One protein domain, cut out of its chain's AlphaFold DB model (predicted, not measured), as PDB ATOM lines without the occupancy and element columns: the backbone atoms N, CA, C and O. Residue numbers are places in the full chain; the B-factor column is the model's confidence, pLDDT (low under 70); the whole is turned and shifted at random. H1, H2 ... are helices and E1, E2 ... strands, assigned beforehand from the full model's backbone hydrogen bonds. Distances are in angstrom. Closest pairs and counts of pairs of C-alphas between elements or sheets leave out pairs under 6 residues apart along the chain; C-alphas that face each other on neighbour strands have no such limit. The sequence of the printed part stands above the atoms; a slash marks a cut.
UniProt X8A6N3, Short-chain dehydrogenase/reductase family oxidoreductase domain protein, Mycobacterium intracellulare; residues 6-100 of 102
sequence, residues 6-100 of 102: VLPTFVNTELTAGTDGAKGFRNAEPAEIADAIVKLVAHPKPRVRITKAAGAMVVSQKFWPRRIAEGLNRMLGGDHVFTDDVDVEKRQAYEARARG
ATOM      1  N   VAL A   6     -25.648 -42.237  34.419       97.06
ATOM      2  CA  VAL A   6     -26.367 -40.964  34.275       97.06
ATOM      3  C   VAL A   6     -27.850 -41.278  34.138       97.06
ATOM      4  O   VAL A   6     -28.237 -42.039  33.260       97.06
ATOM      5  N   LEU A   7     -28.669 -40.730  35.036       96.00
ATOM      6  CA  LEU A   7     -30.105 -41.011  35.119       96.00
ATOM      7  C   LEU A   7     -30.906 -39.721  34.861       96.00
ATOM      8  O   LEU A   7     -31.217 -38.997  35.819       96.00
ATOM      9  N   PRO A   8     -31.182 -39.377  33.592       94.62
ATOM     10  CA  PRO A   8     -32.025 -38.242  33.239       94.62
ATOM     11  C   PRO A   8     -33.508 -38.636  33.127       94.62
ATOM     12  O   PRO A   8     -33.862 -39.814  33.174       94.62
ATOM     13  N   THR A   9     -34.375 -37.635  32.978       92.12
ATOM     14  CA  THR A   9     -35.682 -37.796  32.315       92.12
ATOM     15  C   THR A   9     -35.471 -37.855  30.794       92.12
ATOM     16  O   THR A   9     -34.345 -38.051  30.333       92.12
ATOM     17  N   PHE A  10     -36.528 -37.672  29.999       91.75
ATOM     18  CA  PHE A  10     -36.383 -37.371  28.573       91.75
ATOM     19  C   PHE A  10     -35.392 -36.222  28.375       91.75
ATOM     20  O   PHE A  10     -35.370 -35.278  29.167       91.75
ATOM     21  N   VAL A  11     -34.559 -36.322  27.343       94.75
ATOM     22  CA  VAL A  11     -33.538 -35.320  27.022       94.75
ATOM     23  C   VAL A  11     -33.953 -34.626  25.740       94.75
ATOM     24  O   VAL A  11     -34.205 -35.344  24.782       94.75
ATOM     25  N   ASN A  12     -33.966 -33.288  25.703       94.06
ATOM     26  CA  ASN A  12     -34.348 -32.461  24.548       94.06
ATOM     27  C   ASN A  12     -33.353 -32.588  23.379       94.06
ATOM     28  O   ASN A  12     -32.626 -31.669  23.018       94.06
ATOM     29  N   THR A  13     -33.299 -33.784  22.811       93.06
ATOM     30  CA  THR A  13     -32.541 -34.155  21.622       93.06
ATOM     31  C   THR A  13     -33.515 -34.455  20.499       93.06
ATOM     32  O   THR A  13     -34.690 -34.751  20.731       93.06
ATOM     33  N   GLU A  14     -33.008 -34.475  19.276       90.62
ATOM     34  CA  GLU A  14     -33.809 -34.825  18.105       90.62
ATOM     35  C   GLU A  14     -34.390 -36.245  18.180       90.62
ATOM     36  O   GLU A  14     -35.485 -36.481  17.684       90.62
ATOM     37  N   LEU A  15     -33.736 -37.172  18.894       90.00
ATOM     38  CA  LEU A  15     -34.257 -38.524  19.140       90.00
ATOM     39  C   LEU A  15     -35.634 -38.507  19.829       90.00
ATOM     40  O   LEU A  15     -36.490 -39.352  19.556       90.00
ATOM     41  N   THR A  16     -35.847 -37.542  20.723       89.00
ATOM     42  CA  THR A  16     -37.103 -37.368  21.470       89.00
ATOM     43  C   THR A  16     -38.094 -36.427  20.789       89.00
ATOM     44  O   THR A  16     -39.172 -36.194  21.337       89.00
ATOM     45  N   ALA A  17     -37.757 -35.885  19.614       87.69
ATOM     46  CA  ALA A  17     -38.668 -35.030  18.862       87.69
ATOM     47  C   ALA A  17     -40.004 -35.751  18.618       87.69
ATOM     48  O   ALA A  17     -40.039 -36.971  18.449       87.69
ATOM     49  N   GLY A  18     -41.105 -35.002  18.668       83.38
ATOM     50  CA  GLY A  18     -42.457 -35.535  18.486       83.38
ATOM     51  C   GLY A  18     -42.948 -36.490  19.579       83.38
ATOM     52  O   GLY A  18     -43.949 -37.157  19.365       83.38
ATOM     53  N   THR A  19     -42.279 -36.559  20.735       84.56
ATOM     54  CA  THR A  19     -42.819 -37.215  21.940       84.56
ATOM     55  C   THR A  19     -43.195 -36.165  22.982       84.56
ATOM     56  O   THR A  19     -42.519 -35.142  23.106       84.56
ATOM     57  N   ASP A  20     -44.235 -36.433  23.771       78.25
ATOM     58  CA  ASP A  20     -44.729 -35.526  24.824       78.25
ATOM     59  C   ASP A  20     -43.753 -35.337  26.010       78.25
ATOM     60  O   ASP A  20     -44.009 -34.550  26.926       78.25
ATOM     61  N   GLY A  21     -42.619 -36.044  26.014       79.25
ATOM     62  CA  GLY A  21     -41.623 -35.979  27.079       79.25
ATOM     63  C   GLY A  21     -42.124 -36.530  28.418       79.25
ATOM     64  O   GLY A  21     -43.087 -37.293  28.506       79.25
ATOM     65  N   ALA A  22     -41.445 -36.159  29.506       77.12
ATOM     66  CA  ALA A  22     -41.829 -36.608  30.843       77.12
ATOM     67  C   ALA A  22     -42.990 -35.761  31.397       77.12
ATOM     68  O   ALA A  22     -42.743 -34.772  32.084       77.12
ATOM     69  N   LYS A  23     -44.255 -36.144  31.154       79.38
ATOM     70  CA  LYS A  23     -45.429 -35.422  31.693       79.38
ATOM     71  C   LYS A  23     -45.257 -35.144  33.200       79.38
ATOM     72  O   LYS A  23     -44.917 -36.030  33.984       79.38
ATOM     73  N   GLY A  24     -45.444 -33.885  33.603       82.19
ATOM     74  CA  GLY A  24     -45.284 -33.428  34.993       82.19
ATOM     75  C   GLY A  24     -43.845 -33.135  35.447       82.19
ATOM     76  O   GLY A  24     -43.653 -32.655  36.565       82.19
ATOM     77  N   PHE A  25     -42.836 -33.359  34.603       87.31
ATOM     78  CA  PHE A  25     -41.442 -33.013  34.878       87.31
ATOM     79  C   PHE A  25     -40.806 -32.317  33.681       87.31
ATOM     80  O   PHE A  25     -41.181 -32.524  32.534       87.31
ATOM     81  N   ARG A  26     -39.787 -31.491  33.930       91.06
ATOM     82  CA  ARG A  26     -39.000 -30.964  32.816       91.06
ATOM     83  C   ARG A  26     -38.186 -32.078  32.158       91.06
ATOM     84  O   ARG A  26     -37.685 -32.988  32.834       91.06
ATOM     85  N   ASN A  27     -37.964 -31.929  30.862       92.44
ATOM     86  CA  ASN A  27     -36.916 -32.658  30.171       92.44
ATOM     87  C   ASN A  27     -35.538 -32.131  30.617       92.44
ATOM     88  O   ASN A  27     -35.396 -31.009  31.123       92.44
ATOM     89  N   ALA A  28     -34.528 -32.986  30.512       95.62
ATOM     90  CA  ALA A  28     -33.137 -32.599  30.672       95.62
ATOM     91  C   ALA A  28     -32.622 -31.964  29.376       95.62
ATOM     92  O   ALA A  28     -33.006 -32.374  28.281       95.62
ATOM     93  N   GLU A  29     -31.709 -31.010  29.498       95.75
ATOM     94  CA  GLU A  29     -31.012 -30.470  28.335       95.75
ATOM     95  C   GLU A  29     -29.788 -31.327  27.985       95.75
ATOM     96  O   GLU A  29     -29.104 -31.815  28.894       95.75
ATOM     97  N   PRO A  30     -29.435 -31.477  26.694       96.88
ATOM     98  CA  PRO A  30     -28.239 -32.212  26.277       96.88
ATOM     99  C   PRO A  30     -26.957 -31.714  26.962       96.88
ATOM    100  O   PRO A  30     -26.107 -32.514  27.355       96.88
ATOM    101  N   ALA A  31     -26.853 -30.401  27.183       97.50
ATOM    102  CA  ALA A  31     -25.735 -29.787  27.894       97.50
ATOM    103  C   ALA A  31     -25.628 -30.269  29.353       97.50
ATOM    104  O   ALA A  31     -24.530 -30.545  29.832       97.50
ATOM    105  N   GLU A  32     -26.754 -30.461  30.049       97.31
ATOM    106  CA  GLU A  32     -26.751 -30.992  31.418       97.31
ATOM    107  C   GLU A  32     -26.249 -32.444  31.464       97.31
ATOM    108  O   GLU A  32     -25.598 -32.851  32.432       97.31
ATOM    109  N   ILE A  33     -26.539 -33.229  30.418       97.62
ATOM    110  CA  ILE A  33     -26.041 -34.601  30.275       97.62
ATOM    111  C   ILE A  33     -24.532 -34.595  30.034       97.62
ATOM    112  O   ILE A  33     -23.801 -35.301  30.733       97.62
ATOM    113  N   ALA A  34     -24.063 -33.775  29.090       97.94
ATOM    114  CA  ALA A  34     -22.646 -33.639  28.769       97.94
ATOM    115  C   ALA A  34     -21.827 -33.225  30.004       97.94
ATOM    116  O   ALA A  34     -20.856 -33.896  30.364       97.94
ATOM    117  N   ASP A  35     -22.285 -32.204  30.726       98.31
ATOM    118  CA  ASP A  35     -21.673 -31.742  31.972       98.31
ATOM    119  C   ASP A  35     -21.573 -32.849  33.023       98.31
ATOM    120  O   ASP A  35     -20.566 -32.976  33.728       98.31
ATOM    121  N   ALA A  36     -22.632 -33.645  33.171       97.75
ATOM    122  CA  ALA A  36     -22.655 -34.734  34.133       97.75
ATOM    123  C   ALA A  36     -21.671 -35.847  33.764       97.75
ATOM    124  O   ALA A  36     -20.996 -36.370  34.652       97.75
ATOM    125  N   ILE A  37     -21.552 -36.173  32.476       97.81
ATOM    126  CA  ILE A  37     -20.571 -37.141  31.977       97.81
ATOM    127  C   ILE A  37     -19.154 -36.648  32.278       97.81
ATOM    128  O   ILE A  37     -18.393 -37.368  32.924       97.81
ATOM    129  N   VAL A  38     -18.817 -35.408  31.905       98.31
ATOM    130  CA  VAL A  38     -17.491 -34.816  32.165       98.31
ATOM    131  C   VAL A  38     -17.161 -34.846  33.661       98.31
ATOM    132  O   VAL A  38     -16.079 -35.284  34.060       98.31
ATOM    133  N   LYS A  39     -18.119 -34.468  34.517       98.00
ATOM    134  CA  LYS A  39     -17.957 -34.513  35.979       98.00
ATOM    135  C   LYS A  39     -17.733 -35.931  36.506       98.00
ATOM    136  O   LYS A  39     -16.924 -36.097  37.413       98.00
ATOM    137  N   LEU A  40     -18.421 -36.941  35.969       97.88
ATOM    138  CA  LEU A  40     -18.255 -38.342  36.376       97.88
ATOM    139  C   LEU A  40     -16.928 -38.940  35.912       97.88
ATOM    140  O   LEU A  40     -16.355 -39.753  36.633       97.88
ATOM    141  N   VAL A  41     -16.426 -38.537  34.744       96.75
ATOM    142  CA  VAL A  41     -15.093 -38.936  34.277       96.75
ATOM    143  C   VAL A  41     -14.023 -38.383  35.219       96.75
ATOM    144  O   VAL A  41     -13.160 -39.134  35.669       96.75
ATOM    145  N   ALA A  42     -14.118 -37.099  35.585       97.88
ATOM    146  CA  ALA A  42     -13.179 -36.463  36.507       97.88
ATOM    147  C   ALA A  42     -13.308 -36.990  37.952       97.88
ATOM    148  O   ALA A  42     -12.309 -37.247  38.619       97.88
ATOM    149  N   HIS A  43     -14.540 -37.164  38.437       97.38
ATOM    150  CA  HIS A  43     -14.854 -37.563  39.812       97.38
ATOM    151  C   HIS A  43     -15.923 -38.666  39.826       97.38
ATOM    152  O   HIS A  43     -17.114 -38.384  40.013       97.38
ATOM    153  N   PRO A  44     -15.516 -39.939  39.656       96.94
ATOM    154  CA  PRO A  44     -16.449 -41.050  39.519       96.94
ATOM    155  C   PRO A  44     -17.383 -41.212  40.719       96.94
ATOM    156  O   PRO A  44     -16.942 -41.286  41.867       96.94
ATOM    157  N   LYS A  45     -18.683 -41.331  40.436       97.19
ATOM    158  CA  LYS A  45     -19.739 -41.645  41.406       97.19
ATOM    159  C   LYS A  45     -20.641 -42.736  40.829       97.19
ATOM    160  O   LYS A  45     -20.926 -42.688  39.638       97.19
ATOM    161  N   PRO A  46     -21.188 -43.656  41.645       97.19
ATOM    162  CA  PRO A  46     -21.995 -44.764  41.126       97.19
ATOM    163  C   PRO A  46     -23.193 -44.329  40.270       97.19
ATOM    164  O   PRO A  46     -23.580 -45.027  39.337       97.19
ATOM    165  N   ARG A  47     -23.811 -43.183  40.591       95.88
ATOM    166  CA  ARG A  47     -24.934 -42.623  39.831       95.88
ATOM    167  C   ARG A  47     -25.083 -41.119  40.043       95.88
ATOM    168  O   ARG A  47     -24.803 -40.622  41.134       95.88
ATOM    169  N   VAL A  48     -25.617 -40.425  39.043       96.12
ATOM    170  CA  VAL A  48     -26.066 -39.027  39.130       96.12
ATOM    171  C   VAL A  48     -27.466 -38.895  38.532       96.12
ATOM    172  O   VAL A  48     -27.788 -39.570  37.557       96.12
ATOM    173  N   ARG A  49     -28.310 -38.046  39.129       95.12
ATOM    174  CA  ARG A  49     -29.640 -37.705  38.600       95.12
ATOM    175  C   ARG A  49     -29.644 -36.249  38.157       95.12
ATOM    176  O   ARG A  49     -29.253 -35.391  38.947       95.12
ATOM    177  N   ILE A  50     -30.085 -35.993  36.931       94.25
ATOM    178  CA  ILE A  50     -30.055 -34.654  36.322       94.25
ATOM    179  C   ILE A  50     -31.289 -33.862  36.745       94.25
ATOM    180  O   ILE A  50     -31.199 -32.834  37.416       94.25
ATOM    181  N   THR A  51     -32.465 -34.429  36.503       91.38
ATOM    182  CA  THR A  51     -33.745 -33.895  36.962       91.38
ATOM    183  C   THR A  51     -34.037 -34.382  38.378       91.38
ATOM    184  O   THR A  51     -34.756 -35.352  38.616       91.38
ATOM    185  N   LYS A  52     -33.427 -33.708  39.363       88.25
ATOM    186  CA  LYS A  52     -33.456 -34.115  40.782       88.25
ATOM    187  C   LYS A  52     -34.869 -34.361  41.323       88.25
ATOM    188  O   LYS A  52     -35.052 -35.335  42.046       88.25
ATOM    189  N   ALA A  53     -35.846 -33.526  40.958       87.75
ATOM    190  CA  ALA A  53     -37.238 -33.674  41.388       87.75
ATOM    191  C   ALA A  53     -37.876 -34.972  40.859       87.75
ATOM    192  O   ALA A  53     -38.403 -35.757  41.645       87.75
ATOM    193  N   ALA A  54     -37.733 -35.254  39.560       87.12
ATOM    194  CA  ALA A  54     -38.181 -36.514  38.963       87.12
ATOM    195  C   ALA A  54     -37.471 -37.713  39.612       87.12
ATOM    196  O   ALA A  54     -38.090 -38.705  39.993       87.12
ATOM    197  N   GLY A  55     -36.165 -37.581  39.844       86.56
ATOM    198  CA  GLY A  55     -35.368 -38.577  40.546       86.56
ATOM    199  C   GLY A  55     -35.832 -38.860  41.977       86.56
ATOM    200  O   GLY A  55     -35.806 -40.013  42.408       86.56
ATOM    201  N   ALA A  56     -36.244 -37.829  42.716       90.69
ATOM    202  CA  ALA A  56     -36.796 -37.965  44.060       90.69
ATOM    203  C   ALA A  56     -38.159 -38.665  44.030       90.69
ATOM    204  O   ALA A  56     -38.388 -39.579  44.822       90.69
ATOM    205  N   MET A  57     -39.014 -38.310  43.067       90.00
ATOM    206  CA  MET A  57     -40.305 -38.958  42.858       90.00
ATOM    207  C   MET A  57     -40.117 -40.467  42.620       90.00
ATOM    208  O   MET A  57     -40.677 -41.275  43.362       90.00
ATOM    209  N   VAL A  58     -39.239 -40.867  41.691       87.38
ATOM    210  CA  VAL A  58     -38.981 -42.290  41.385       87.38
ATOM    211  C   VAL A  58     -38.513 -43.058  42.624       87.38
ATOM    212  O   VAL A  58     -38.873 -44.215  42.831       87.38
ATOM    213  N   VAL A  59     -37.714 -42.426  43.487       90.56
ATOM    214  CA  VAL A  59     -37.297 -43.049  44.751       90.56
ATOM    215  C   VAL A  59     -38.471 -43.181  45.721       90.56
ATOM    216  O   VAL A  59     -38.590 -44.223  46.361       90.56
ATOM    217  N   SER A  60     -39.343 -42.173  45.818       92.12
ATOM    218  CA  SER A  60     -40.504 -42.208  46.716       92.12
ATOM    219  C   SER A  60     -41.534 -43.277  46.345       92.12
ATOM    220  O   SER A  60     -42.123 -43.879  47.240       92.12
ATOM    221  N   GLN A  61     -41.684 -43.597  45.053       89.94
ATOM    222  CA  GLN A  61     -42.616 -44.631  44.583       89.94
ATOM    223  C   GLN A  61     -42.334 -46.013  45.175       89.94
ATOM    224  O   GLN A  61     -43.246 -46.828  45.278       89.94
ATOM    225  N   LYS A  62     -41.101 -46.279  45.632       89.88
ATOM    226  CA  LYS A  62     -40.753 -47.533  46.321       89.88
ATOM    227  C   LYS A  62     -41.561 -47.774  47.595       89.88
ATOM    228  O   LYS A  62     -41.651 -48.910  48.043       89.88
ATOM    229  N   PHE A  63     -42.110 -46.715  48.176       94.75
ATOM    230  CA  PHE A  63     -42.895 -46.768  49.404       94.75
ATOM    231  C   PHE A  63     -44.403 -46.730  49.137       94.75
ATOM    232  O   PHE A  63     -45.191 -46.725  50.078       94.75
ATOM    233  N   TRP A  64     -44.822 -46.668  47.872       93.44
ATOM    234  CA  TRP A  64     -46.231 -46.576  47.517       93.44
ATOM    235  C   TRP A  64     -46.845 -47.965  47.321       93.44
ATOM    236  O   TRP A  64     -46.206 -48.855  46.756       93.44
ATOM    237  N   PRO A  65     -48.119 -48.160  47.705       96.00
ATOM    238  CA  PRO A  65     -48.898 -49.299  47.249       96.00
ATOM    239  C   PRO A  65     -48.901 -49.368  45.718       96.00
ATOM    240  O   PRO A  65     -49.151 -48.369  45.041       96.00
ATOM    241  N   ARG A  66     -48.694 -50.569  45.172       93.00
ATOM    242  CA  ARG A  66     -48.587 -50.819  43.725       93.00
ATOM    243  C   ARG A  66     -49.711 -50.175  42.903       93.00
ATOM    244  O   ARG A  66     -49.435 -49.559  41.883       93.00
ATOM    245  N   ARG A  67     -50.959 -50.233  43.384       94.62
ATOM    246  CA  ARG A  67     -52.122 -49.634  42.700       94.62
ATOM    247  C   ARG A  67     -51.993 -48.122  42.498       94.62
ATOM    248  O   ARG A  67     -52.413 -47.611  41.466       94.62
ATOM    249  N   ILE A  68     -51.411 -47.415  43.470       93.75
ATOM    250  CA  ILE A  68     -51.205 -45.963  43.393       93.75
ATOM    251  C   ILE A  68     -50.086 -45.655  42.393       93.75
ATOM    252  O   ILE A  68     -50.247 -44.777  41.552       93.75
ATOM    253  N   ALA A  69     -48.983 -46.409  42.442       90.38
ATOM    254  CA  ALA A  69     -47.875 -46.242  41.503       90.38
ATOM    255  C   ALA A  69     -48.302 -46.510  40.047       90.38
ATOM    256  O   ALA A  69     -47.992 -45.714  39.166       90.38
ATOM    257  N   GLU A  70     -49.065 -47.580  39.801       90.62
ATOM    258  CA  GLU A  70     -49.620 -47.899  38.477       90.62
ATOM    259  C   GLU A  70     -50.623 -46.838  38.004       90.62
ATOM    260  O   GLU A  70     -50.592 -46.429  36.847       90.62
ATOM    261  N   GLY A  71     -51.501 -46.357  38.892       91.75
ATOM    262  CA  GLY A  71     -52.436 -45.275  38.574       91.75
ATOM    263  C   GLY A  71     -51.719 -43.987  38.171       91.75
ATOM    264  O   GLY A  71     -52.071 -43.381  37.161       91.75
ATOM    265  N   LEU A  72     -50.672 -43.609  38.912       87.94
ATOM    266  CA  LEU A  72     -49.846 -42.451  38.581       87.94
ATOM    267  C   LEU A  72     -49.109 -42.645  37.249       87.94
ATOM    268  O   LEU A  72     -49.075 -41.723  36.444       87.94
ATOM    269  N   ASN A  73     -48.540 -43.825  36.993       86.69
ATOM    270  CA  ASN A  73     -47.838 -44.103  35.739       86.69
ATOM    271  C   ASN A  73     -48.761 -43.956  34.515       86.69
ATOM    272  O   ASN A  73     -48.397 -43.251  33.574       86.69
ATOM    273  N   ARG A  74     -49.981 -44.506  34.585       87.31
ATOM    274  CA  ARG A  74     -51.019 -44.326  33.556       87.31
ATOM    275  C   ARG A  74     -51.387 -42.860  33.353       87.31
ATOM    276  O   ARG A  74     -51.431 -42.386  32.225       87.31
ATOM    277  N   MET A  75     -51.604 -42.124  34.445       84.81
ATOM    278  CA  MET A  75     -51.945 -40.696  34.394       84.81
ATOM    279  C   MET A  75     -50.840 -39.853  33.741       84.81
ATOM    280  O   MET A  75     -51.133 -38.904  33.020       84.81
ATOM    281  N   LEU A  76     -49.573 -40.199  33.972       83.50
ATOM    282  CA  LEU A  76     -48.427 -39.533  33.346       83.50
ATOM    283  C   LEU A  76     -48.170 -40.005  31.902       83.50
ATOM    284  O   LEU A  76     -47.169 -39.611  31.310       83.50
ATOM    285  N   GLY A  77     -49.053 -40.825  31.325       80.81
ATOM    286  CA  GLY A  77     -48.937 -41.298  29.946       80.81
ATOM    287  C   GLY A  77     -47.841 -42.343  29.741       80.81
ATOM    288  O   GLY A  77     -47.368 -42.503  28.620       80.81
ATOM    289  N   GLY A  78     -47.432 -43.056  30.798       80.25
ATOM    290  CA  GLY A  78     -46.373 -44.068  30.729       80.25
ATOM    291  C   GLY A  78     -46.629 -45.174  29.701       80.25
ATOM    292  O   GLY A  78     -45.670 -45.701  29.143       80.25
ATOM    293  N   ASP A  79     -47.901 -45.459  29.410       81.31
ATOM    294  CA  ASP A  79     -48.313 -46.482  28.445       81.31
ATOM    295  C   ASP A  79     -48.405 -45.963  26.995       81.31
ATOM    296  O   ASP A  79     -48.407 -46.774  26.077       81.31
ATOM    297  N   HIS A  80     -48.450 -44.639  26.777       78.69
ATOM    298  CA  HIS A  80     -48.758 -44.044  25.462       78.69
ATOM    299  C   HIS A  80     -47.646 -43.170  24.870       78.69
ATOM    300  O   HIS A  80     -47.619 -42.954  23.660       78.69
ATOM    301  N   VAL A  81     -46.697 -42.696  25.688       78.12
ATOM    302  CA  VAL A  81     -45.692 -41.686  25.286       78.12
ATOM    303  C   VAL A  81     -44.798 -42.103  24.104       78.12
ATOM    304  O   VAL A  81     -44.160 -41.255  23.486       78.12
ATOM    305  N   PHE A  82     -44.736 -43.401  23.793       77.75
ATOM    306  CA  PHE A  82     -43.963 -43.957  22.678       77.75
ATOM    307  C   PHE A  82     -44.803 -44.725  21.648       77.75
ATOM    308  O   PHE A  82     -44.226 -45.262  20.704       77.75
ATOM    309  N   THR A  83     -46.120 -44.832  21.832       78.69
ATOM    310  CA  THR A  83     -46.987 -45.624  20.949       78.69
ATOM    311  C   THR A  83     -47.925 -44.723  20.164       78.69
ATOM    312  O   THR A  83     -47.721 -44.528  18.969       78.69
ATOM    313  N   ASP A  84     -48.915 -44.150  20.842       74.44
ATOM    314  CA  ASP A  84     -50.068 -43.525  20.194       74.44
ATOM    315  C   ASP A  84     -49.953 -41.992  20.156       74.44
ATOM    316  O   ASP A  84     -50.511 -41.356  19.267       74.44
ATOM    317  N   ASP A  85     -49.170 -41.400  21.068       69.06
ATOM    318  CA  ASP A  85     -48.989 -39.944  21.215       69.06
ATOM    319  C   ASP A  85     -47.718 -39.434  20.494       69.06
ATOM    320  O   ASP A  85     -47.014 -38.547  20.986       69.06
ATOM    321  N   VAL A  86     -47.371 -40.021  19.343       79.38
ATOM    322  CA  VAL A  86     -46.162 -39.654  18.589       79.38
ATOM    323  C   VAL A  86     -46.506 -38.774  17.387       79.38
ATOM    324  O   VAL A  86     -47.183 -39.196  16.450       79.38
ATOM    325  N   ASP A  87     -45.981 -37.552  17.380       84.75
ATOM    326  CA  ASP A  87     -46.115 -36.607  16.269       84.75
ATOM    327  C   ASP A  87     -45.125 -36.966  15.147       84.75
ATOM    328  O   ASP A  87     -43.923 -36.685  15.226       84.75
ATOM    329  N   VAL A  88     -45.645 -37.627  14.110       85.75
ATOM    330  CA  VAL A  88     -44.870 -38.126  12.962       85.75
ATOM    331  C   VAL A  88     -44.258 -36.983  12.152       85.75
ATOM    332  O   VAL A  88     -43.116 -37.094  11.707       85.75
ATOM    333  N   GLU A  89     -44.972 -35.866  12.001       86.94
ATOM    334  CA  GLU A  89     -44.487 -34.708  11.242       86.94
ATOM    335  C   GLU A  89     -43.252 -34.110  11.924       86.94
ATOM    336  O   GLU A  89     -42.211 -33.916  11.293       86.94
ATOM    337  N   LYS A  90     -43.300 -33.939  13.252       86.38
ATOM    338  CA  LYS A  90     -42.140 -33.477  14.033       86.38
ATOM    339  C   LYS A  90     -40.962 -34.457  14.037       86.38
ATOM    340  O   LYS A  90     -39.846 -34.051  14.365       86.38
ATOM    341  N   ARG A  91     -41.184 -35.734  13.708       88.19
ATOM    342  CA  ARG A  91     -40.148 -36.784  13.683       88.19
ATOM    343  C   ARG A  91     -39.542 -37.035  12.316       88.19
ATOM    344  O   ARG A  91     -38.471 -37.634  12.258       88.19
ATOM    345  N   GLN A  92     -40.170 -36.561  11.247       89.19
ATOM    346  CA  GLN A  92     -39.786 -36.883   9.875       89.19
ATOM    347  C   GLN A  92     -38.295 -36.641   9.595       89.19
ATOM    348  O   GLN A  92     -37.621 -37.531   9.085       89.19
ATOM    349  N   ALA A  93     -37.760 -35.479   9.980       88.44
ATOM    350  CA  ALA A  93     -36.349 -35.143   9.761       88.44
ATOM    351  C   ALA A  93     -35.391 -36.069  10.531       88.44
ATOM    352  O   ALA A  93     -34.354 -36.484  10.017       88.44
ATOM    353  N   TYR A  94     -35.745 -36.426  11.767       88.50
ATOM    354  CA  TYR A  94     -34.969 -37.388  12.544       88.50
ATOM    355  C   TYR A  94     -35.005 -38.781  11.893       88.50
ATOM    356  O   TYR A  94     -33.971 -39.442  11.792       88.50
ATOM    357  N   GLU A  95     -36.175 -39.227  11.431       89.25
ATOM    358  CA  GLU A  95     -36.336 -40.544  10.811       89.25
ATOM    359  C   GLU A  95     -35.639 -40.664   9.459       89.25
ATOM    360  O   GLU A  95     -34.965 -41.669   9.237       89.25
ATOM    361  N   ALA A  96     -35.740 -39.651   8.596       91.00
ATOM    362  CA  ALA A  96     -35.065 -39.633   7.300       91.00
ATOM    363  C   ALA A  96     -33.547 -39.799   7.478       91.00
ATOM    364  O   ALA A  96     -32.932 -40.685   6.881       91.00
ATOM    365  N   ARG A  97     -32.948 -39.052   8.412       90.12
ATOM    366  CA  ARG A  97     -31.521 -39.177   8.725       90.12
ATOM    367  C   ARG A  97     -31.150 -40.522   9.335       90.12
ATOM    368  O   ARG A  97     -30.132 -41.105   8.971       90.12
ATOM    369  N   ALA A  98     -31.955 -41.022  10.273       90.12
ATOM    370  CA  ALA A  98     -31.705 -42.308  10.923       90.12
ATOM    371  C   ALA A  98     -31.788 -43.488   9.936       90.12
ATOM    372  O   ALA A  98     -31.114 -44.498  10.140       90.12
ATOM    373  N   ARG A  99     -32.593 -43.355   8.873       92.06
ATOM    374  CA  ARG A  99     -32.727 -44.328   7.777       92.06
ATOM    375  C   ARG A  99     -31.714 -44.121   6.645       92.06
ATOM    376  O   ARG A  99     -31.552 -45.024   5.830       92.06
ATOM    377  N   GLY A 100     -31.011 -42.987   6.615       89.12
ATOM    378  CA  GLY A 100     -30.076 -42.636   5.541       89.12
ATOM    379  C   GLY A 100     -30.770 -42.217   4.241       89.12
ATOM    380  O   GLY A 100     -30.261 -42.492   3.161       89.12
TER     381      GLY A 100
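Overview. This is residues 6 to 100 of the 102 residues of the protein "Short-chain dehydrogenase/reductase family oxidoreductase domain protein" of Mycobacterium intracellulare (UniProt X8A6N3). A loose, flat C of chain: H1, E1, H2, H3, residues 76 to 87 and H4 follow one another along its rim, and residues 6 to 29, with no named element, loop through its middle. The printed part has 95 residues, of which the four named helices hold 47 and the one named strand 3; of the 50 residues in named elements it is mostly helix, and the whole is loose, with a radius of gyration of the C-alphas of 15.7 A and spans of 43 by 41 by 18 A.

Arrangement. Residues 6 to 7 pair parallel with residues 48 to 49 of E1, residues 47 to 49, which pairs with no named strand. H2, residues 52 to 63, and H3, residues 66 to 75, are close but not clearly touching; their closest C-alphas, Gln 61 and Ala 69, are 6.3 A apart. Their tilt is 35.4 degrees, only just steep, opposite ways. H4, residues 88 to 99, is apart from H3. Not every O i to N i+4 pair is within hydrogen-bond range in H2 and H4, 6 of 8 each.

Along the chain. H1, residues 30 to 42, spans 18.7 A from C-alpha 30 at (-28.239, -32.212, 26.277). H2 spans 18.0 A. H4 ends at C-alpha 99, (-32.727, -44.328, 7.777).

Size, cuts and confidence. The printed part has no cut. The link H3 to H4 is long. Residue 85 is under pLDDT 70.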